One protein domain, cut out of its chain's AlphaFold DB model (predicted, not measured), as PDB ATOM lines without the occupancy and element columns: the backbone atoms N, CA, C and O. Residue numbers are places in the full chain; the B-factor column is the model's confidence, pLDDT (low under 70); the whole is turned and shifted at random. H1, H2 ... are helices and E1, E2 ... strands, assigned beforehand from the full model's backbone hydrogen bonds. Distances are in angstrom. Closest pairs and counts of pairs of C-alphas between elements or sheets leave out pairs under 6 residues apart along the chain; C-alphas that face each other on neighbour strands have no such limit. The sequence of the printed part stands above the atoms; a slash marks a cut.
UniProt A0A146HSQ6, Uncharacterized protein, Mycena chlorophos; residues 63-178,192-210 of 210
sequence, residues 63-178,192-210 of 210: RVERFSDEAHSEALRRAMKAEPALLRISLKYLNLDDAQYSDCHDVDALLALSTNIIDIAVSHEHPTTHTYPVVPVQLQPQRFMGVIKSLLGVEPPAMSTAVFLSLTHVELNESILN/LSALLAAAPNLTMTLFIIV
ATOM      1  N   ARG A  63     -48.896  10.092  -3.309       57.16
ATOM      2  CA  ARG A  63     -49.560  11.383  -3.344       57.16
ATOM      3  C   ARG A  63     -49.902  11.654  -4.802       57.16
ATOM      4  O   ARG A  63     -49.009  11.951  -5.587       57.16
ATOM      5  N   VAL A  64     -51.164  11.424  -5.153       57.28
ATOM      6  CA  VAL A  64     -51.770  11.876  -6.407       57.28
ATOM      7  C   VAL A  64     -52.253  13.291  -6.138       57.28
ATOM      8  O   VAL A  64     -53.281  13.470  -5.486       57.28
ATOM      9  N   GLU A  65     -51.510  14.294  -6.591       63.97
ATOM     10  CA  GLU A  65     -52.027  15.662  -6.547       63.97
ATOM     11  C   GLU A  65     -52.945  15.883  -7.741       63.97
ATOM     12  O   GLU A  65     -52.561  15.602  -8.877       63.97
ATOM     13  N   ARG A  66     -54.160  16.358  -7.458       62.91
ATOM     14  CA  ARG A  66     -55.123  16.830  -8.450       62.91
ATOM     15  C   ARG A  66     -55.277  18.329  -8.276       62.91
ATOM     16  O   ARG A  66     -55.620  18.792  -7.189       62.91
ATOM     17  N   PHE A  67     -55.030  19.071  -9.341       64.56
ATOM     18  CA  PHE A  67     -55.274  20.506  -9.376       64.56
ATOM     19  C   PHE A  67     -56.693  20.735  -9.877       64.56
ATOM     20  O   PHE A  67     -56.913  20.805 -11.075       64.56
ATOM     21  N   SER A  68     -57.663  20.765  -8.965       61.19
ATOM     22  CA  SER A  68     -59.070  20.967  -9.337       61.19
ATOM     23  C   SER A  68     -59.727  22.173  -8.652       61.19
ATOM     24  O   SER A  68     -60.856  22.512  -8.985       61.19
ATOM     25  N   ASP A  69     -59.079  22.777  -7.649       67.81
ATOM     26  CA  ASP A  69     -59.670  23.814  -6.792       67.81
ATOM     27  C   ASP A  69     -58.581  24.712  -6.163       67.81
ATOM     28  O   ASP A  69     -57.495  24.243  -5.799       67.81
ATOM     29  N   GLU A  70     -58.884  26.000  -5.990       72.38
ATOM     30  CA  GLU A  70     -58.017  27.027  -5.397       72.38
ATOM     31  C   GLU A  70     -57.580  26.649  -3.973       72.38
ATOM     32  O   GLU A  70     -56.414  26.813  -3.601       72.38
ATOM     33  N   ALA A  71     -58.477  26.044  -3.185       74.75
ATOM     34  CA  ALA A  71     -58.155  25.588  -1.833       74.75
ATOM     35  C   ALA A  71     -57.060  24.501  -1.818       74.75
ATOM     36  O   ALA A  71     -56.210  24.483  -0.918       74.75
ATOM     37  N   HIS A  72     -57.057  23.616  -2.823       69.88
ATOM     38  CA  HIS A  72     -56.031  22.585  -2.989       69.88
ATOM     39  C   HIS A  72     -54.702  23.199  -3.431       69.88
ATOM     40  O   HIS A  72     -53.663  22.865  -2.855       69.88
ATOM     41  N   SER A  73     -54.740  24.147  -4.372       72.69
ATOM     42  CA  SER A  73     -53.552  24.888  -4.810       72.69
ATOM     43  C   SER A  73     -52.868  25.599  -3.637       72.69
ATOM     44  O   SER A  73     -51.676  25.412  -3.389       72.69
ATOM     45  N   GLU A  74     -53.624  26.317  -2.803       77.81
ATOM     46  CA  GLU A  74     -53.051  27.030  -1.660       77.81
ATOM     47  C   GLU A  74     -52.494  26.078  -0.584       77.81
ATOM     48  O   GLU A  74     -51.463  26.345   0.043       77.81
ATOM     49  N   ALA A  75     -53.144  24.932  -0.356       75.44
ATOM     50  CA  ALA A  75     -52.612  23.901   0.533       75.44
ATOM     51  C   ALA A  75     -51.290  23.319   0.007       75.44
ATOM     52  O   ALA A  75     -50.353  23.106   0.787       75.44
ATOM     53  N   LEU A  76     -51.192  23.110  -1.305       77.25
ATOM     54  CA  LEU A  76     -49.979  22.649  -1.960       77.25
ATOM     55  C   LEU A  76     -48.857  23.690  -1.878       77.25
ATOM     56  O   LEU A  76     -47.759  23.339  -1.446       77.25
ATOM     57  N   ARG A  77     -49.126  24.969  -2.172       82.38
ATOM     58  CA  ARG A  77     -48.152  26.068  -2.017       82.38
ATOM     59  C   ARG A  77     -47.588  26.126  -0.603       82.38
ATOM     60  O   ARG A  77     -46.376  26.251  -0.402       82.38
ATOM     61  N   ARG A  78     -48.456  25.998   0.406       82.38
ATOM     62  CA  ARG A  78     -48.036  25.924   1.813       82.38
ATOM     63  C   ARG A  78     -47.153  24.705   2.075       82.38
ATOM     64  O   ARG A  78     -46.140  24.844   2.756       82.38
ATOM     65  N   ALA A  79     -47.486  23.543   1.516       79.94
ATOM     66  CA  ALA A  79     -46.662  22.342   1.638       79.94
ATOM     67  C   ALA A  79     -45.294  22.488   0.946       79.94
ATOM     68  O   ALA A  79     -44.284  22.093   1.525       79.94
ATOM     69  N   MET A  80     -45.241  23.106  -0.237       83.19
ATOM     70  CA  MET A  80     -44.003  23.386  -0.975       83.19
ATOM     71  C   MET A  80     -43.061  24.296  -0.191       83.19
ATOM     72  O   MET A  80     -41.855  24.066  -0.181       83.19
ATOM     73  N   LYS A  81     -43.608  25.286   0.523       87.56
ATOM     74  CA  LYS A  81     -42.828  26.171   1.399       87.56
ATOM     75  C   LYS A  81     -42.394  25.484   2.695       87.56
ATOM     76  O   LYS A  81     -41.270  25.686   3.142       87.56
ATOM     77  N   ALA A  82     -43.279  24.704   3.313       85.19
ATOM     78  CA  ALA A  82     -43.037  24.132   4.635       85.19
ATOM     79  C   ALA A  82     -42.147  22.878   4.611       85.19
ATOM     80  O   ALA A  82     -41.288  22.723   5.477       85.19
ATOM     81  N   GLU A  83     -42.355  21.968   3.655       81.81
ATOM     82  CA  GLU A  83     -41.713  20.645   3.627       81.81
ATOM     83  C   GLU A  83     -41.294  20.222   2.189       81.81
ATOM     84  O   GLU A  83     -41.715  19.166   1.706       81.81
ATOM     85  N   PRO A  84     -40.431  20.980   1.480       84.69
ATOM     86  CA  PRO A  84     -40.077  20.694   0.078       84.69
ATOM     87  C   PRO A  84     -39.350  19.355  -0.115       84.69
ATOM     88  O   PRO A  84     -39.596  18.637  -1.084       84.69
ATOM     89  N   ALA A  85     -38.476  18.976   0.826       80.38
ATOM     90  CA  ALA A  85     -37.744  17.709   0.767       80.38
ATOM     91  C   ALA A  85     -38.678  16.492   0.832       80.38
ATOM     92  O   ALA A  85     -38.398  15.464   0.220       80.38
ATOM     93  N   LEU A  86     -39.798  16.618   1.551       76.38
ATOM     94  CA  LEU A  86     -40.798  15.565   1.618       76.38
ATOM     95  C   LEU A  86     -41.483  15.399   0.262       76.38
ATOM     96  O   LEU A  86     -41.497  14.288  -0.259       76.38
ATOM     97  N   LEU A  87     -41.981  16.496  -0.322       78.06
ATOM     98  CA  LEU A  87     -42.642  16.478  -1.632       78.06
ATOM     99  C   LEU A  87     -41.759  15.845  -2.704       78.06
ATOM    100  O   LEU A  87     -42.224  14.984  -3.450       78.06
ATOM    101  N   ARG A  88     -40.467  16.192  -2.707       81.88
ATOM    102  CA  ARG A  88     -39.475  15.629  -3.625       81.88
ATOM    103  C   ARG A  88     -39.427  14.100  -3.611       81.88
ATOM    104  O   ARG A  88     -39.194  13.475  -4.645       81.88
ATOM    105  N   ILE A  89     -39.595  13.491  -2.439       76.94
ATOM    106  CA  ILE A  89     -39.495  12.037  -2.256       76.94
ATOM    107  C   ILE A  89     -40.868  11.371  -2.421       76.94
ATOM    108  O   ILE A  89     -40.947  10.263  -2.957       76.94
ATOM    109  N   SER A  90     -41.941  12.041  -1.987       73.25
ATOM    110  CA  SER A  90     -43.288  11.469  -1.905       73.25
ATOM    111  C   SER A  90     -44.122  11.604  -3.179       73.25
ATOM    112  O   SER A  90     -45.033  10.802  -3.381       73.25
ATOM    113  N   LEU A  91     -43.871  12.615  -4.020       81.50
ATOM    114  CA  LEU A  91     -44.672  12.821  -5.226       81.50
ATOM    115  C   LEU A  91     -44.228  11.850  -6.326       81.50
ATOM    116  O   LEU A  91     -43.115  11.946  -6.846       81.50
ATOM    117  N   LYS A  92     -45.108  10.900  -6.651       82.00
ATOM    118  CA  LYS A  92     -44.896   9.877  -7.690       82.00
ATOM    119  C   LYS A  92     -45.880  10.002  -8.850       82.00
ATOM    120  O   LYS A  92     -45.530   9.631  -9.963       82.00
ATOM    121  N   TYR A  93     -47.075  10.516  -8.584       82.00
ATOM    122  CA  TYR A  93     -48.167  10.619  -9.544       82.00
ATOM    123  C   TYR A  93     -48.656  12.059  -9.544       82.00
ATOM    124  O   TYR A  93     -49.024  12.591  -8.496       82.00
ATOM    125  N   LEU A  94     -48.652  12.690 -10.704       83.94
ATOM    126  CA  LEU A  94     -49.139  14.048 -10.868       83.94
ATOM    127  C   LEU A  94     -50.316  14.012 -11.828       83.94
ATOM    128  O   LEU A  94     -50.144  13.560 -12.952       83.94
ATOM    129  N   ASN A  95     -51.490  14.468 -11.393       82.19
ATOM    130  CA  ASN A  95     -52.626  14.640 -12.286       82.19
ATOM    131  C   ASN A  95     -52.944  16.123 -12.454       82.19
ATOM    132  O   ASN A  95     -53.265  16.827 -11.491       82.19
ATOM    133  N   LEU A  96     -52.851  16.575 -13.693       78.00
ATOM    134  CA  LEU A  96     -53.147  17.925 -14.103       78.00
ATOM    135  C   LEU A  96     -54.545  17.940 -14.739       78.00
ATOM    136  O   LEU A  96     -54.710  17.421 -15.839       78.00
ATOM    137  N   ASP A  97     -55.539  18.469 -14.020       72.00
ATOM    138  CA  ASP A  97     -56.955  18.460 -14.410       72.00
ATOM    139  C   ASP A  97     -57.481  19.892 -14.648       72.00
ATOM    140  O   ASP A  97     -56.935  20.854 -14.111       72.00
ATOM    141  N   ASP A  98     -58.535  20.014 -15.457       64.88
ATOM    142  CA  ASP A  98     -59.024  21.184 -16.225       64.88
ATOM    143  C   ASP A  98     -59.388  22.467 -15.422       64.88
ATOM    144  O   ASP A  98     -59.821  23.479 -15.975       64.88
ATOM    145  N   ALA A  99     -59.234  22.504 -14.097       49.38
ATOM    146  CA  ALA A  99     -59.689  23.652 -13.314       49.38
ATOM    147  C   ALA A  99     -58.626  24.759 -13.243       49.38
ATOM    148  O   ALA A  99     -57.880  24.864 -12.274       49.38
ATOM    149  N   GLN A 100     -58.611  25.623 -14.259       53.41
ATOM    150  CA  GLN A 100     -58.034  26.969 -14.188       53.41
ATOM    151  C   GLN A 100     -56.581  26.997 -13.683       53.41
ATOM    152  O   GLN A 100     -56.288  27.445 -12.574       53.41
ATOM    153  N   TYR A 101     -55.638  26.605 -14.540       55.47
ATOM    154  CA  TYR A 101     -54.225  26.955 -14.367       55.47
ATOM    155  C   TYR A 101     -54.004  28.455 -14.591       55.47
ATOM    156  O   TYR A 101     -53.274  28.864 -15.490       55.47
ATOM    157  N   SER A 102     -54.641  29.306 -13.790       51.50
ATOM    158  CA  SER A 102     -54.375  30.742 -13.812       51.50
ATOM    159  C   SER A 102     -52.941  31.059 -13.372       51.50
ATOM    160  O   SER A 102     -52.404  32.072 -13.803       51.50
ATOM    161  N   ASP A 103     -52.289  30.161 -12.618       61.28
ATOM    162  CA  ASP A 103     -50.878  30.265 -12.233       61.28
ATOM    163  C   ASP A 103     -50.080  29.025 -12.674       61.28
ATOM    164  O   ASP A 103     -49.830  28.098 -11.899       61.28
ATOM    165  N   CYS A 104     -49.607  29.018 -13.926       68.56
ATOM    166  CA  CYS A 104     -48.632  28.032 -14.421       68.56
ATOM    167  C   CYS A 104     -47.379  27.915 -13.524       68.56
ATOM    168  O   CYS A 104     -46.764  26.852 -13.432       68.56
ATOM    169  N   HIS A 105     -47.057  28.984 -12.789       76.06
ATOM    170  CA  HIS A 105     -45.919  29.065 -11.882       76.06
ATOM    171  C   HIS A 105     -45.926  28.028 -10.749       76.06
ATOM    172  O   HIS A 105     -44.853  27.558 -10.366       76.06
ATOM    173  N   ASP A 106     -47.087  27.645 -10.210       78.00
ATOM    174  CA  ASP A 106     -47.131  26.663  -9.117       78.00
ATOM    175  C   ASP A 106     -46.819  25.253  -9.604       78.00
ATOM    176  O   ASP A 106     -46.143  24.486  -8.915       78.00
ATOM    177  N   VAL A 107     -47.291  24.919 -10.805       79.25
ATOM    178  CA  VAL A 107     -47.034  23.617 -11.415       79.25
ATOM    179  C   VAL A 107     -45.565  23.506 -11.803       79.25
ATOM    180  O   VAL A 107     -44.933  22.502 -11.480       79.25
ATOM    181  N   ASP A 108     -44.987  24.557 -12.389       80.31
ATOM    182  CA  ASP A 108     -43.553  24.614 -12.689       80.31
ATOM    183  C   ASP A 108     -42.711  24.457 -11.415       80.31
ATOM    184  O   ASP A 108     -41.764  23.667 -11.371       80.31
ATOM    185  N   ALA A 109     -43.078  25.158 -10.339       84.88
ATOM    186  CA  ALA A 109     -42.395  25.043  -9.058       84.88
ATOM    187  C   ALA A 109     -42.560  23.642  -8.438       84.88
ATOM    188  O   ALA A 109     -41.607  23.110  -7.861       84.88
ATOM    189  N   LEU A 110     -43.728  23.007  -8.573       84.06
ATOM    190  CA  LEU A 110     -43.949  21.638  -8.107       84.06
ATOM    191  C   LEU A 110     -43.085  20.643  -8.884       84.06
ATOM    192  O   LEU A 110     -42.430  19.800  -8.268       84.06
ATOM    193  N   LEU A 111     -43.066  20.739 -10.214       83.94
ATOM    194  CA  LEU A 111     -42.260  19.886 -11.088       83.94
ATOM    195  C   LEU A 111     -40.763  20.070 -10.821       83.94
ATOM    196  O   LEU A 111     -40.030  19.086 -10.763       83.94
ATOM    197  N   ALA A 112     -40.313  21.302 -10.573       85.25
ATOM    198  CA  ALA A 112     -38.927  21.588 -10.211       85.25
ATOM    199  C   ALA A 112     -38.520  20.960  -8.864       85.25
ATOM    200  O   ALA A 112     -37.378  20.524  -8.697       85.25
ATOM    201  N   LEU A 113     -39.440  20.894  -7.894       87.12
ATOM    202  CA  LEU A 113     -39.195  20.255  -6.596       87.12
ATOM    203  C   LEU A 113     -39.258  18.727  -6.666       87.12
ATOM    204  O   LEU A 113     -38.575  18.034  -5.907       87.12
ATOM    205  N   SER A 114     -40.099  18.194  -7.544       84.62
ATOM    206  CA  SER A 114     -40.472  16.787  -7.556       84.62
ATOM    207  C   SER A 114     -39.576  16.018  -8.507       84.62
ATOM    208  O   SER A 114     -39.833  15.987  -9.690       84.62
ATOM    209  N   THR A 115     -38.525  15.361  -8.014       83.50
ATOM    210  CA  THR A 115     -37.564  14.663  -8.894       83.50
ATOM    211  C   THR A 115     -37.906  13.199  -9.163       83.50
ATOM    212  O   THR A 115     -37.150  12.515  -9.840       83.50
ATOM    213  N   ASN A 116     -38.990  12.682  -8.580       83.12
ATOM    214  CA  ASN A 116     -39.300  11.251  -8.584       83.12
ATOM    215  C   ASN A 116     -40.686  10.927  -9.155       83.12
ATOM    216  O   ASN A 116     -41.272   9.904  -8.788       83.12
ATOM    217  N   ILE A 117     -41.216  11.798 -10.011       86.38
ATOM    218  CA  ILE A 117     -42.500  11.566 -10.668       86.38
ATOM    219  C   ILE A 117     -42.349  10.398 -11.649       86.38
ATOM    220  O   ILE A 117     -41.452  10.389 -12.487       86.38
ATOM    221  N   ILE A 118     -43.228   9.408 -11.511       85.88
ATOM    222  CA  ILE A 118     -43.304   8.200 -12.337       85.88
ATOM    223  C   ILE A 118     -44.400   8.357 -13.389       85.88
ATOM    224  O   ILE A 118     -44.228   7.909 -14.520       85.88
ATOM    225  N   ASP A 119     -45.515   8.978 -13.014       84.56
ATOM    226  CA  ASP A 119     -46.723   9.055 -13.826       84.56
ATOM    227  C   ASP A 119     -47.226  10.499 -13.879       84.56
ATOM    228  O   ASP A 119     -47.373  11.149 -12.835       84.56
ATOM    229  N   ILE A 120     -47.457  10.994 -15.091       84.56
ATOM    230  CA  ILE A 120     -48.028  12.315 -15.340       84.56
ATOM    231  C   ILE A 120     -49.312  12.124 -16.133       84.56
ATOM    232  O   ILE A 120     -49.289  11.691 -17.281       84.56
ATOM    233  N   ALA A 121     -50.422  12.490 -15.514       82.31
ATOM    234  CA  ALA A 121     -51.728  12.539 -16.129       82.31
ATOM    235  C   ALA A 121     -52.108  13.990 -16.432       82.31
ATOM    236  O   ALA A 121     -51.839  14.889 -15.637       82.31
ATOM    237  N   VAL A 122     -52.711  14.208 -17.592       78.50
ATOM    238  CA  VAL A 122     -53.146  15.504 -18.095       78.50
ATOM    239  C   VAL A 122     -54.525  15.326 -18.726       78.50
ATOM    240  O   VAL A 122     -54.637  14.868 -19.865       78.50
ATOM    241  N   SER A 123     -55.581  15.674 -17.997       73.38
ATOM    242  CA  SER A 123     -56.947  15.721 -18.524       73.38
ATOM    243  C   SER A 123     -57.281  17.155 -18.898       73.38
ATOM    244  O   SER A 123     -57.656  17.961 -18.056       73.38
ATOM    245  N   HIS A 124     -57.104  17.497 -20.172       67.81
ATOM    246  CA  HIS A 124     -57.588  18.769 -20.692       67.81
ATOM    247  C   HIS A 124     -58.315  18.515 -22.007       67.81
ATOM    248  O   HIS A 124     -57.738  17.929 -22.927       67.81
ATOM    249  N   GLU A 125     -59.569  18.951 -22.093       57.50
ATOM    250  CA  GLU A 125     -60.372  18.834 -23.318       57.50
ATOM    251  C   GLU A 125     -60.083  19.979 -24.304       57.50
ATOM    252  O   GLU A 125     -60.219  19.820 -25.520       57.50
ATOM    253  N   HIS A 126     -59.586  21.115 -23.806       53.03
ATOM    254  CA  HIS A 126     -59.315  22.308 -24.604       53.03
ATOM    255  C   HIS A 126     -57.955  22.912 -24.246       53.03
ATOM    256  O   HIS A 126     -57.886  23.747 -23.348       53.03
ATOM    257  N   PRO A 127     -56.860  22.546 -24.941       51.47
ATOM    258  CA  PRO A 127     -55.568  23.172 -24.698       51.47
ATOM    259  C   PRO A 127     -55.677  24.661 -25.035       51.47
ATOM    260  O   PRO A 127     -55.717  25.040 -26.209       51.47
ATOM    261  N   THR A 128     -55.738  25.521 -24.019       51.81
ATOM    262  CA  THR A 128     -55.501  26.944 -24.233       51.81
ATOM    263  C   THR A 128     -54.084  27.108 -24.784       51.81
ATOM    264  O   THR A 128     -53.173  26.350 -24.460       51.81
ATOM    265  N   THR A 129     -53.882  28.080 -25.671       47.19
ATOM    266  CA  THR A 129     -52.630  28.333 -26.416       47.19
ATOM    267  C   THR A 129     -51.405  28.640 -25.544       47.19
ATOM    268  O   THR A 129     -50.286  28.753 -26.043       47.19
ATOM    269  N   HIS A 130     -51.598  28.744 -24.236       48.47
ATOM    270  CA  HIS A 130     -50.572  28.848 -23.217       48.47
ATOM    271  C   HIS A 130     -50.874  27.784 -22.159       48.47
ATOM    272  O   HIS A 130     -52.037  27.452 -21.984       48.47
ATOM    273  N   THR A 131     -49.855  27.329 -21.428       52.47
ATOM    274  CA  THR A 131     -49.966  26.563 -20.167       52.47
ATOM    275  C   THR A 131     -50.039  25.037 -20.243       52.47
ATOM    276  O   THR A 131     -50.814  24.425 -19.515       52.47
ATOM    277  N   TYR A 132     -49.143  24.390 -20.992       55.56
ATOM    278  CA  TYR A 132     -48.570  23.159 -20.436       55.56
ATOM    279  C   TYR A 132     -47.245  23.494 -19.765       55.56
ATOM    280  O   TYR A 132     -46.418  24.168 -20.389       55.56
ATOM    281  N   PRO A 133     -47.040  23.077 -18.506       59.41
ATOM    282  CA  PRO A 133     -45.755  23.253 -17.861       59.41
ATOM    283  C   PRO A 133     -44.718  22.457 -18.650       59.41
ATOM    284  O   PRO A 133     -44.956  21.307 -19.037       59.41
ATOM    285  N   VAL A 134     -43.569  23.072 -18.912       67.31
ATOM    286  CA  VAL A 134     -42.469  22.359 -19.559       67.31
ATOM    287  C   VAL A 134     -41.983  21.323 -18.564       67.31
ATOM    288  O   VAL A 134     -41.423  21.679 -17.528       67.31
ATOM    289  N   VAL A 135     -42.200  20.042 -18.864       69.81
ATOM    290  CA  VAL A 135     -41.727  18.957 -18.002       69.81
ATOM    291  C   VAL A 135     -40.196  19.026 -17.992       69.81
ATOM    292  O   VAL A 135     -39.578  18.843 -19.049       69.81
ATOM    293  N   PRO A 136     -39.559  19.322 -16.841       72.12
ATOM    294  CA  PRO A 136     -38.114  19.492 -16.788       72.12
ATOM    295  C   PRO A 136     -37.393  18.229 -17.266       72.12
ATOM    296  O   PRO A 136     -37.811  17.122 -16.950       72.12
ATOM    297  N   VAL A 137     -36.270  18.379 -17.975       73.06
ATOM    298  CA  VAL A 137     -35.454  17.253 -18.490       73.06
ATOM    299  C   VAL A 137     -35.016  16.291 -17.378       73.06
ATOM    300  O   VAL A 137     -34.764  15.113 -17.615       73.06
ATOM    301  N   GLN A 138     -34.896  16.800 -16.152       79.56
ATOM    302  CA  GLN A 138     -34.521  16.022 -14.978       79.56
ATOM    303  C   GLN A 138     -35.624  15.052 -14.539       79.56
ATOM    304  O   GLN A 138     -35.334  14.097 -13.819       79.56
ATOM    305  N   LEU A 139     -36.872  15.296 -14.944       77.94
ATOM    306  CA  LEU A 139     -37.953  14.347 -14.756       77.94
ATOM    307  C   LEU A 139     -37.846  13.240 -15.794       77.94
ATOM    308  O   LEU A 139     -37.733  13.491 -16.988       77.94
ATOM    309  N   GLN A 140     -37.923  12.003 -15.317       83.50
ATOM    310  CA  GLN A 140     -37.972  10.814 -16.159       83.50
ATOM    311  C   GLN A 140     -39.274  10.057 -15.880       83.50
ATOM    312  O   GLN A 140     -39.239   8.974 -15.286       83.50
ATOM    313  N   PRO A 141     -40.437  10.643 -16.230       83.81
ATOM    314  CA  PRO A 141     -41.701   9.948 -16.107       83.81
ATOM    315  C   PRO A 141     -41.640   8.687 -16.967       83.81
ATOM    316  O   PRO A 141     -41.109   8.683 -18.079       83.81
ATOM    317  N   GLN A 142     -42.179   7.606 -16.422       84.62
ATOM    318  CA  GLN A 142     -42.299   6.327 -17.109       84.62
ATOM    319  C   GLN A 142     -43.660   6.194 -17.777       84.62
ATOM    320  O   GLN A 142     -43.794   5.422 -18.727       84.62
ATOM    321  N   ARG A 143     -44.669   6.908 -17.275       83.19
ATOM    322  CA  ARG A 143     -46.037   6.859 -17.770       83.19
ATOM    323  C   ARG A 143     -46.546   8.264 -18.032       83.19
ATOM    324  O   ARG A 143     -46.299   9.177 -17.243       83.19
ATOM    325  N   PHE A 144     -47.250   8.409 -19.142       83.75
ATOM    326  CA  PHE A 144     -47.989   9.612 -19.466       83.75
ATOM    327  C   PHE A 144     -49.421   9.244 -19.834       83.75
ATOM    328  O   PHE A 144     -49.626   8.360 -20.664       83.75
ATOM    329  N   MET A 145     -50.393   9.945 -19.260       81.56
ATOM    330  CA  MET A 145     -51.794   9.872 -19.656       81.56
ATOM    331  C   MET A 145     -52.257  11.260 -20.088       81.56
ATOM    332  O   MET A 145     -52.091  12.215 -19.342       81.56
ATOM    333  N   GLY A 146     -52.851  11.406 -21.267       77.25
ATOM    334  CA  GLY A 146     -53.393  12.696 -21.692       77.25
ATOM    335  C   GLY A 146     -53.629  12.786 -23.186       77.25
ATOM    336  O   GLY A 146     -53.748  11.771 -23.864       77.25
ATOM    337  N   VAL A 147     -53.713  13.999 -23.729       72.06
ATOM    338  CA  VAL A 147     -53.965  14.186 -25.164       72.06
ATOM    339  C   VAL A 147     -52.650  14.327 -25.935       72.06
ATOM    340  O   VAL A 147     -51.683  14.906 -25.442       72.06
ATOM    341  N   ILE A 148     -52.606  13.845 -27.185       67.75
ATOM    342  CA  ILE A 148     -51.421  13.940 -28.065       67.75
ATOM    343  C   ILE A 148     -50.916  15.388 -28.177       67.75
ATOM    344  O   ILE A 148     -49.709  15.626 -28.155       67.75
ATOM    345  N   LYS A 149     -51.831  16.367 -28.253       63.62
ATOM    346  CA  LYS A 149     -51.487  17.801 -28.294       63.62
ATOM    347  C   LYS A 149     -50.715  18.248 -27.046       63.62
ATOM    348  O   LYS A 149     -49.800  19.053 -27.160       63.62
ATOM    349  N   SER A 150     -51.047  17.706 -25.877       63.25
ATOM    350  CA  SER A 150     -50.365  17.990 -24.610       63.25
ATOM    351  C   SER A 150     -48.957  17.397 -24.571       63.25
ATOM    352  O   SER A 150     -48.059  17.971 -23.970       63.25
ATOM    353  N   LEU A 151     -48.754  16.260 -25.239       62.03
ATOM    354  CA  LEU A 151     -47.460  15.587 -25.314       62.03
ATOM    355  C   LEU A 151     -46.496  16.286 -26.291       62.03
ATOM    356  O   LEU A 151     -45.301  16.392 -26.024       62.03
ATOM    357  N   LEU A 152     -47.022  16.773 -27.419       59.19
ATOM    358  CA  LEU A 152     -46.229  17.313 -28.528       59.19
ATOM    359  C   LEU A 152     -46.192  18.839 -28.600       59.19
ATOM    360  O   LEU A 152     -45.381  19.379 -29.348       59.19
ATOM    361  N   GLY A 153     -47.019  19.528 -27.810       53.59
ATOM    362  CA  GLY A 153     -47.201  20.974 -27.898       53.59
ATOM    363  C   GLY A 153     -47.806  21.422 -29.234       53.59
ATOM    364  O   GLY A 153     -47.918  20.656 -30.191       53.59
ATOM    365  N   VAL A 154     -48.222  22.688 -29.292       55.28
ATOM    366  CA  VAL A 154     -48.563  23.357 -30.563       55.28
ATOM    367  C   VAL A 154     -47.298  23.936 -31.207       55.28
ATOM    368  O   VAL A 154     -47.204  23.932 -32.424       55.28
ATOM    369  N   GLU A 155     -46.341  24.374 -30.378       52.53
ATOM    370  CA  GLU A 155     -44.917  24.674 -30.619       52.53
ATOM    371  C   GLU A 155     -44.461  25.628 -29.488       52.53
ATOM    372  O   GLU A 155     -45.180  26.591 -29.205       52.53
ATOM    373  N   PRO A 156     -43.295  25.431 -28.838       48.88
ATOM    374  CA  PRO A 156     -42.455  24.230 -28.836       48.88
ATOM    375  C   PRO A 156     -43.106  23.070 -28.046       48.88
ATOM    376  O   PRO A 156     -44.087  23.289 -27.331       48.88
ATOM    377  N   PRO A 157     -42.593  21.829 -28.173       55.00
ATOM    378  CA  PRO A 157     -43.144  20.685 -27.455       55.00
ATOM    379  C   PRO A 157     -43.091  20.889 -25.940       55.00
ATOM    380  O   PRO A 157     -42.064  21.290 -25.392       55.00
ATOM    381  N   ALA A 158     -44.199  20.582 -25.260       56.91
ATOM    382  CA  ALA A 158     -44.300  20.678 -23.801       56.91
ATOM    383  C   ALA A 158     -43.353  19.696 -23.080       56.91
ATOM    384  O   ALA A 158     -42.992  19.903 -21.919       56.91
ATOM    385  N   MET A 159     -42.912  18.644 -23.776       65.31
ATOM    386  CA  MET A 159     -41.904  17.700 -23.308       65.31
ATOM    387  C   MET A 159     -40.631  17.763 -24.148       65.31
ATOM    388  O   MET A 159     -40.661  17.722 -25.377       65.31
ATOM    389  N   SER A 160     -39.484  17.790 -23.469       69.31
ATOM    390  CA  SER A 160     -38.199  17.591 -24.140       69.31
ATOM    391  C   SER A 160     -38.087  16.169 -24.705       69.31
ATOM    392  O   SER A 160     -38.641  15.219 -24.147       69.31
ATOM    393  N   THR A 161     -37.296  15.989 -25.766       69.50
ATOM    394  CA  THR A 161     -37.019  14.667 -26.358       69.50
ATOM    395  C   THR A 161     -36.496  13.664 -25.326       69.50
ATOM    396  O   THR A 161     -36.838  12.490 -25.385       69.50
ATOM    397  N   ALA A 162     -35.712  14.114 -24.344       70.06
ATOM    398  CA  ALA A 162     -35.184  13.254 -23.285       70.06
ATOM    399  C   ALA A 162     -36.285  12.699 -22.364       70.06
ATOM    400  O   ALA A 162     -36.237  11.527 -22.001       70.06
ATOM    401  N   VAL A 163     -37.284  13.521 -22.028       72.88
ATOM    402  CA  VAL A 163     -38.454  13.102 -21.235       72.88
ATOM    403  C   VAL A 163     -39.312  12.137 -22.050       72.88
ATOM    404  O   VAL A 163     -39.762  11.120 -21.540       72.88
ATOM    405  N   PHE A 164     -39.488  12.406 -23.344       73.19
ATOM    406  CA  PHE A 164     -40.223  11.497 -24.218       73.19
ATOM    407  C   PHE A 164     -39.566  10.110 -24.294       73.19
ATOM    408  O   PHE A 164     -40.243   9.093 -24.192       73.19
ATOM    409  N   LEU A 165     -38.236  10.060 -24.400       76.62
ATOM    410  CA  LEU A 165     -37.480   8.807 -24.431       76.62
ATOM    411  C   LEU A 165     -37.509   8.033 -23.103       76.62
ATOM    412  O   LEU A 165     -37.217   6.837 -23.109       76.62
ATOM    413  N   SER A 166     -37.844   8.673 -21.975       79.69
ATOM    414  CA  SER A 166     -38.018   7.967 -20.699       79.69
ATOM    415  C   SER A 166     -39.388   7.305 -20.557       79.69
ATOM    416  O   SER A 166     -39.566   6.466 -19.670       79.69
ATOM    417  N   LEU A 167     -40.353   7.664 -21.409       81.44
ATOM    418  CA  LEU A 167     -41.688   7.088 -21.363       81.44
ATOM    419  C   LEU A 167     -41.642   5.618 -21.783       81.44
ATOM    420  O   LEU A 167     -41.100   5.236 -22.816       81.44
ATOM    421  N   THR A 168     -42.262   4.788 -20.956       81.38
ATOM    422  CA  THR A 168     -42.475   3.358 -21.207       81.38
ATOM    423  C   THR A 168     -43.929   3.071 -21.556       81.38
ATOM    424  O   THR A 168     -44.202   2.122 -22.284       81.38
ATOM    425  N   HIS A 169     -44.856   3.902 -21.066       81.44
ATOM    426  CA  HIS A 169     -46.285   3.776 -21.320       81.44
ATOM    427  C   HIS A 169     -46.890   5.130 -21.664       81.44
ATOM    428  O   HIS A 169     -46.645   6.120 -20.972       81.44
ATOM    429  N   VAL A 170     -47.710   5.154 -22.708       80.25
ATOM    430  CA  VAL A 170     -48.478   6.338 -23.096       80.25
ATOM    431  C   VAL A 170     -49.935   5.935 -23.270       80.25
ATOM    432  O   VAL A 170     -50.244   5.034 -24.052       80.25
ATOM    433  N   GLU A 171     -50.807   6.606 -22.527       79.62
ATOM    434  CA  GLU A 171     -52.258   6.457 -22.567       79.62
ATOM    435  C   GLU A 171     -52.855   7.725 -23.174       79.62
ATOM    436  O   GLU A 171     -52.800   8.807 -22.589       79.62
ATOM    437  N   LEU A 172     -53.379   7.603 -24.392       76.81
ATOM    438  CA  LEU A 172     -53.910   8.746 -25.130       76.81
ATOM    439  C   LEU A 172     -55.428   8.813 -24.971       76.81
ATOM    440  O   LEU A 172     -56.115   7.840 -25.281       76.81
ATOM    441  N   ASN A 173     -55.932   9.957 -24.503       69.25
ATOM    442  CA  ASN A 173     -57.366  10.233 -24.435       69.25
ATOM    443  C   ASN A 173     -57.852  10.774 -25.791       69.25
ATOM    444  O   ASN A 173     -57.390  11.820 -26.258       69.25
ATOM    445  N   GLU A 174     -58.755  10.038 -26.439       61.44
ATOM    446  CA  GLU A 174     -59.265  10.345 -27.777       61.44
ATOM    447  C   GLU A 174     -60.397  11.381 -27.821       61.44
ATOM    448  O   GLU A 174     -60.881  11.668 -28.913       61.44
ATOM    449  N   SER A 175     -60.817  11.992 -26.708       56.69
ATOM    450  CA  SER A 175     -61.942  12.950 -26.723       56.69
ATOM    451  C   SER A 175     -61.770  14.108 -27.732       56.69
ATOM    452  O   SER A 175     -62.757  14.632 -28.240       56.69
ATOM    453  N   ILE A 176     -60.532  14.440 -28.126       49.94
ATOM    454  CA  ILE A 176     -60.207  15.462 -29.144       49.94
ATOM    455  C   ILE A 176     -60.163  14.901 -30.591       49.94
ATOM    456  O   ILE A 176     -60.099  15.659 -31.556       49.94
ATOM    457  N   LEU A 177     -60.210  13.580 -30.790       50.38
ATOM    458  CA  LEU A 177     -60.199  12.949 -32.121       50.38
ATOM    459  C   LEU A 177     -61.558  12.966 -32.830       50.38
ATOM    460  O   LEU A 177     -61.611  12.693 -34.031       50.38
ATOM    461  N   ASN A 178     -62.629  13.296 -32.108       52.19
ATOM    462  CA  ASN A 178     -63.992  13.340 -32.633       52.19
ATOM    463  C   ASN A 178     -64.403  14.710 -33.185       52.19
ATOM    464  O   ASN A 178     -65.531  14.842 -33.651       52.19
ATOM    465  N   LEU A 192     -48.134   9.301 -34.872       69.88
ATOM    466  CA  LEU A 192     -48.022   8.051 -34.114       69.88
ATOM    467  C   LEU A 192     -46.845   7.199 -34.604       69.88
ATOM    468  O   LEU A 192     -46.097   6.650 -33.800       69.88
ATOM    469  N   SER A 193     -46.629   7.148 -35.920       70.62
ATOM    470  CA  SER A 193     -45.495   6.433 -36.514       70.62
ATOM    471  C   SER A 193     -44.155   7.078 -36.150       70.62
ATOM    472  O   SER A 193     -43.207   6.364 -35.832       70.62
ATOM    473  N   ALA A 194     -44.071   8.413 -36.136       69.19
ATOM    474  CA  ALA A 194     -42.883   9.132 -35.681       69.19
ATOM    475  C   ALA A 194     -42.603   8.889 -34.187       69.19
ATOM    476  O   ALA A 194     -41.448   8.713 -33.807       69.19
ATOM    477  N   LEU A 195     -43.647   8.815 -33.352       68.31
ATOM    478  CA  LEU A 195     -43.513   8.520 -31.922       68.31
ATOM    479  C   LEU A 195     -43.004   7.100 -31.670       68.31
ATOM    480  O   LEU A 195     -42.054   6.918 -30.910       68.31
ATOM    481  N   LEU A 196     -43.584   6.109 -32.348       73.19
ATOM    482  CA  LEU A 196     -43.152   4.713 -32.245       73.19
ATOM    483  C   LEU A 196     -41.736   4.506 -32.800       73.19
ATOM    484  O   LEU A 196     -40.969   3.720 -32.249       73.19
ATOM    485  N   ALA A 197     -41.357   5.239 -33.851       75.50
ATOM    486  CA  ALA A 197     -39.998   5.209 -34.390       75.50
ATOM    487  C   ALA A 197     -38.973   5.849 -33.439       75.50
ATOM    488  O   ALA A 197     -37.843   5.372 -33.344       75.50
ATOM    489  N   ALA A 198     -39.354   6.918 -32.733       68.62
ATOM    490  CA  ALA A 198     -38.478   7.617 -31.797       68.62
ATOM    491  C   ALA A 198     -38.290   6.862 -30.469       68.62
ATOM    492  O   ALA A 198     -37.232   6.978 -29.855       68.62
ATOM    493  N   ALA A 199     -39.281   6.079 -30.033       73.62
ATOM    494  CA  ALA A 199     -39.241   5.332 -28.779       73.62
ATOM    495  C   ALA A 199     -39.642   3.856 -29.003       73.62
ATOM    496  O   ALA A 199     -40.784   3.477 -28.752       73.62
ATOM    497  N   PRO A 200     -38.712   2.982 -29.434       72.44
ATOM    498  CA  PRO A 200     -39.029   1.594 -29.799       72.44
ATOM    499  C   PRO A 200     -39.477   0.716 -28.618       72.44
ATOM    500  O   PRO A 200     -40.060  -0.343 -28.828       72.44
ATOM    501  N   ASN A 201     -39.222   1.150 -27.379       73.81
ATOM    502  CA  ASN A 201     -39.669   0.470 -26.156       73.81
ATOM    503  C   ASN A 201     -41.016   1.000 -25.629       73.81
ATOM    504  O   ASN A 201     -41.468   0.579 -24.564       73.81
ATOM    505  N   LEU A 202     -41.633   1.952 -26.333       77.12
ATOM    506  CA  LEU A 202     -42.870   2.591 -25.911       77.12
ATOM    507  C   LEU A 202     -44.048   1.630 -26.082       77.12
ATOM    508  O   LEU A 202     -44.395   1.240 -27.196       77.12
ATOM    509  N   THR A 203     -44.709   1.292 -24.980       75.81
ATOM    510  CA  THR A 203     -46.009   0.622 -25.027       75.81
ATOM    511  C   THR A 203     -47.093   1.687 -25.112       75.81
ATOM    512  O   THR A 203     -47.341   2.421 -24.157       75.81
ATOM    513  N   MET A 204     -47.738   1.802 -26.268       72.12
ATOM    514  CA  MET A 204     -48.803   2.780 -26.475       72.12
ATOM    515  C   MET A 204     -50.166   2.102 -26.350       72.12
ATOM    516  O   MET A 204     -50.446   1.141 -27.067       72.12
ATOM    517  N   THR A 205     -51.011   2.607 -25.451       70.38
ATOM    518  CA  THR A 205     -52.405   2.166 -25.318       70.38
ATOM    519  C   THR A 205     -53.319   3.309 -25.732       70.38
ATOM    520  O   THR A 205     -53.282   4.396 -25.156       70.38
ATOM    521  N   LEU A 206     -54.121   3.070 -26.765       60.69
ATOM    522  CA  LEU A 206     -55.083   4.036 -27.278       60.69
ATOM    523  C   LEU A 206     -56.454   3.716 -26.686       60.69
ATOM    524  O   LEU A 206     -56.978   2.622 -26.911       60.69
ATOM    525  N   PHE A 207     -57.014   4.645 -25.913       54.66
ATOM    526  CA  PHE A 207     -58.350   4.499 -25.347       54.66
ATOM    527  C   PHE A 207     -59.338   5.346 -26.142       54.66
ATOM    528  O   PHE A 207     -59.375   6.568 -26.013       54.66
ATOM    529  N   ILE A 208     -60.167   4.663 -26.930       47.50
ATOM    530  CA  ILE A 208     -61.341   5.261 -27.563       47.50
ATOM    531  C   ILE A 208     -62.430   5.336 -26.492       47.50
ATOM    532  O   ILE A 208     -63.102   4.340 -26.208       47.50
ATOM    533  N   ILE A 209     -62.563   6.488 -25.836       47.16
ATOM    534  CA  ILE A 209     -63.707   6.755 -24.962       47.16
ATOM    535  C   ILE A 209     -64.850   7.194 -25.885       47.16
ATOM    536  O   ILE A 209     -64.845   8.319 -26.381       47.16
ATOM    537  N   VAL A 210     -65.752   6.253 -26.185       38.47
ATOM    538  CA  VAL A 210     -66.971   6.463 -26.993       38.47
ATOM    539  C   VAL A 210     -68.073   7.072 -26.140       38.47
ATOM    540  O   VAL A 210     -68.276   6.561 -25.014       38.47
TER     541      VAL A 210
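What this domain is: This is residues 63 to 178 and 192 to 210 of the 210 residues of an uncharacterized protein of Mycena chlorophos (UniProt A0A146HSQ6). The chain winds in side-by-side turns: each turn gives one strand to a curved, parallel wall of six strands and then returns on one side of it through helices or loop. H3, residues 124 to 142 and H4 lie over that side, H1 and H2 lie toward the E1 edge and H6 toward the E6 edge, and the wall's other face is bare. The printed part has 135 residues with six named helices and six named strands, in the order E1 H1 H2 E2 H3 E3 E4 H4 H5 E5 H6 E6; the sheet runs E1 E2 E3 E4 E5 E6, all parallel, and the class is mixed. It is compact, with a radius of gyration of the C-alphas of 14.7 A, but elongated, spanning 45 by 28 by 26 A.

Where its parts are: E1, residues 63 to 66, begins at C-alpha 63 (-49.560, 11.383, -3.344). H1, residues 70 to 82, is 18.3 A long, and H2 is residues 84 to 90. E2, residues 91 to 97, is 16.3 A long; H3, residues 104 to 113, is 14.5 A. E3 is residues 119 to 123, E4 143 to 146, H4 148 to 152, H5 161 to 166 and E5 169 to 173. H6 is residues 192 to 198, and E6, residues 203 to 207, ends at C-alpha 207 (-58.350, 4.499, -25.347).

How they stand to each other: The sheet is twisted, with edge strands E1 and E6. Across it, N 95 and O 65 are 3.0 A apart, N 96 and O 121 2.8 A, N 122 and O 145 2.7 A, N 171 and O 144 2.8 A, and N 205 and O 170 2.9 A, within hydrogen-bond range. E1, H1 H2, E2; E2, H3, E3; and E4, H4 H5, E5 are strand-helix-strand units, parallel neighbour strands joined through helices, with right-handed crossovers. H3 only grazes the sheet, with residues 107 to 113. H2 and H3 touch about perpendicular, at 74 degrees, the closest C-alphas being those of Arg 88 and Leu 113, 5.5 A apart. H4 is on the sheet at a height of 8.9 A. H5 and H6 are close but not clearly touching, the closest C-alphas, of Leu 165 and Ala 198, being 7.5 A apart. Every O i to N i+4 pair is within hydrogen-bond range in H1, H3, H4, H5 and H6; in H2, 2 of 3 are.

The domain as a whole: The C-alphas of Ala 82 and Ser 193 are farthest apart, at 44.9 A. Residues 179 to 191 are not printed, and C-alphas 178 and 192 stand 16.9 A apart across this cut. The link from E3 to E4 is long, 19 residues. The mean pLDDT of the printed part is 70.7; 56 residues are under 70, among them 124 to 135 and 148 to 161.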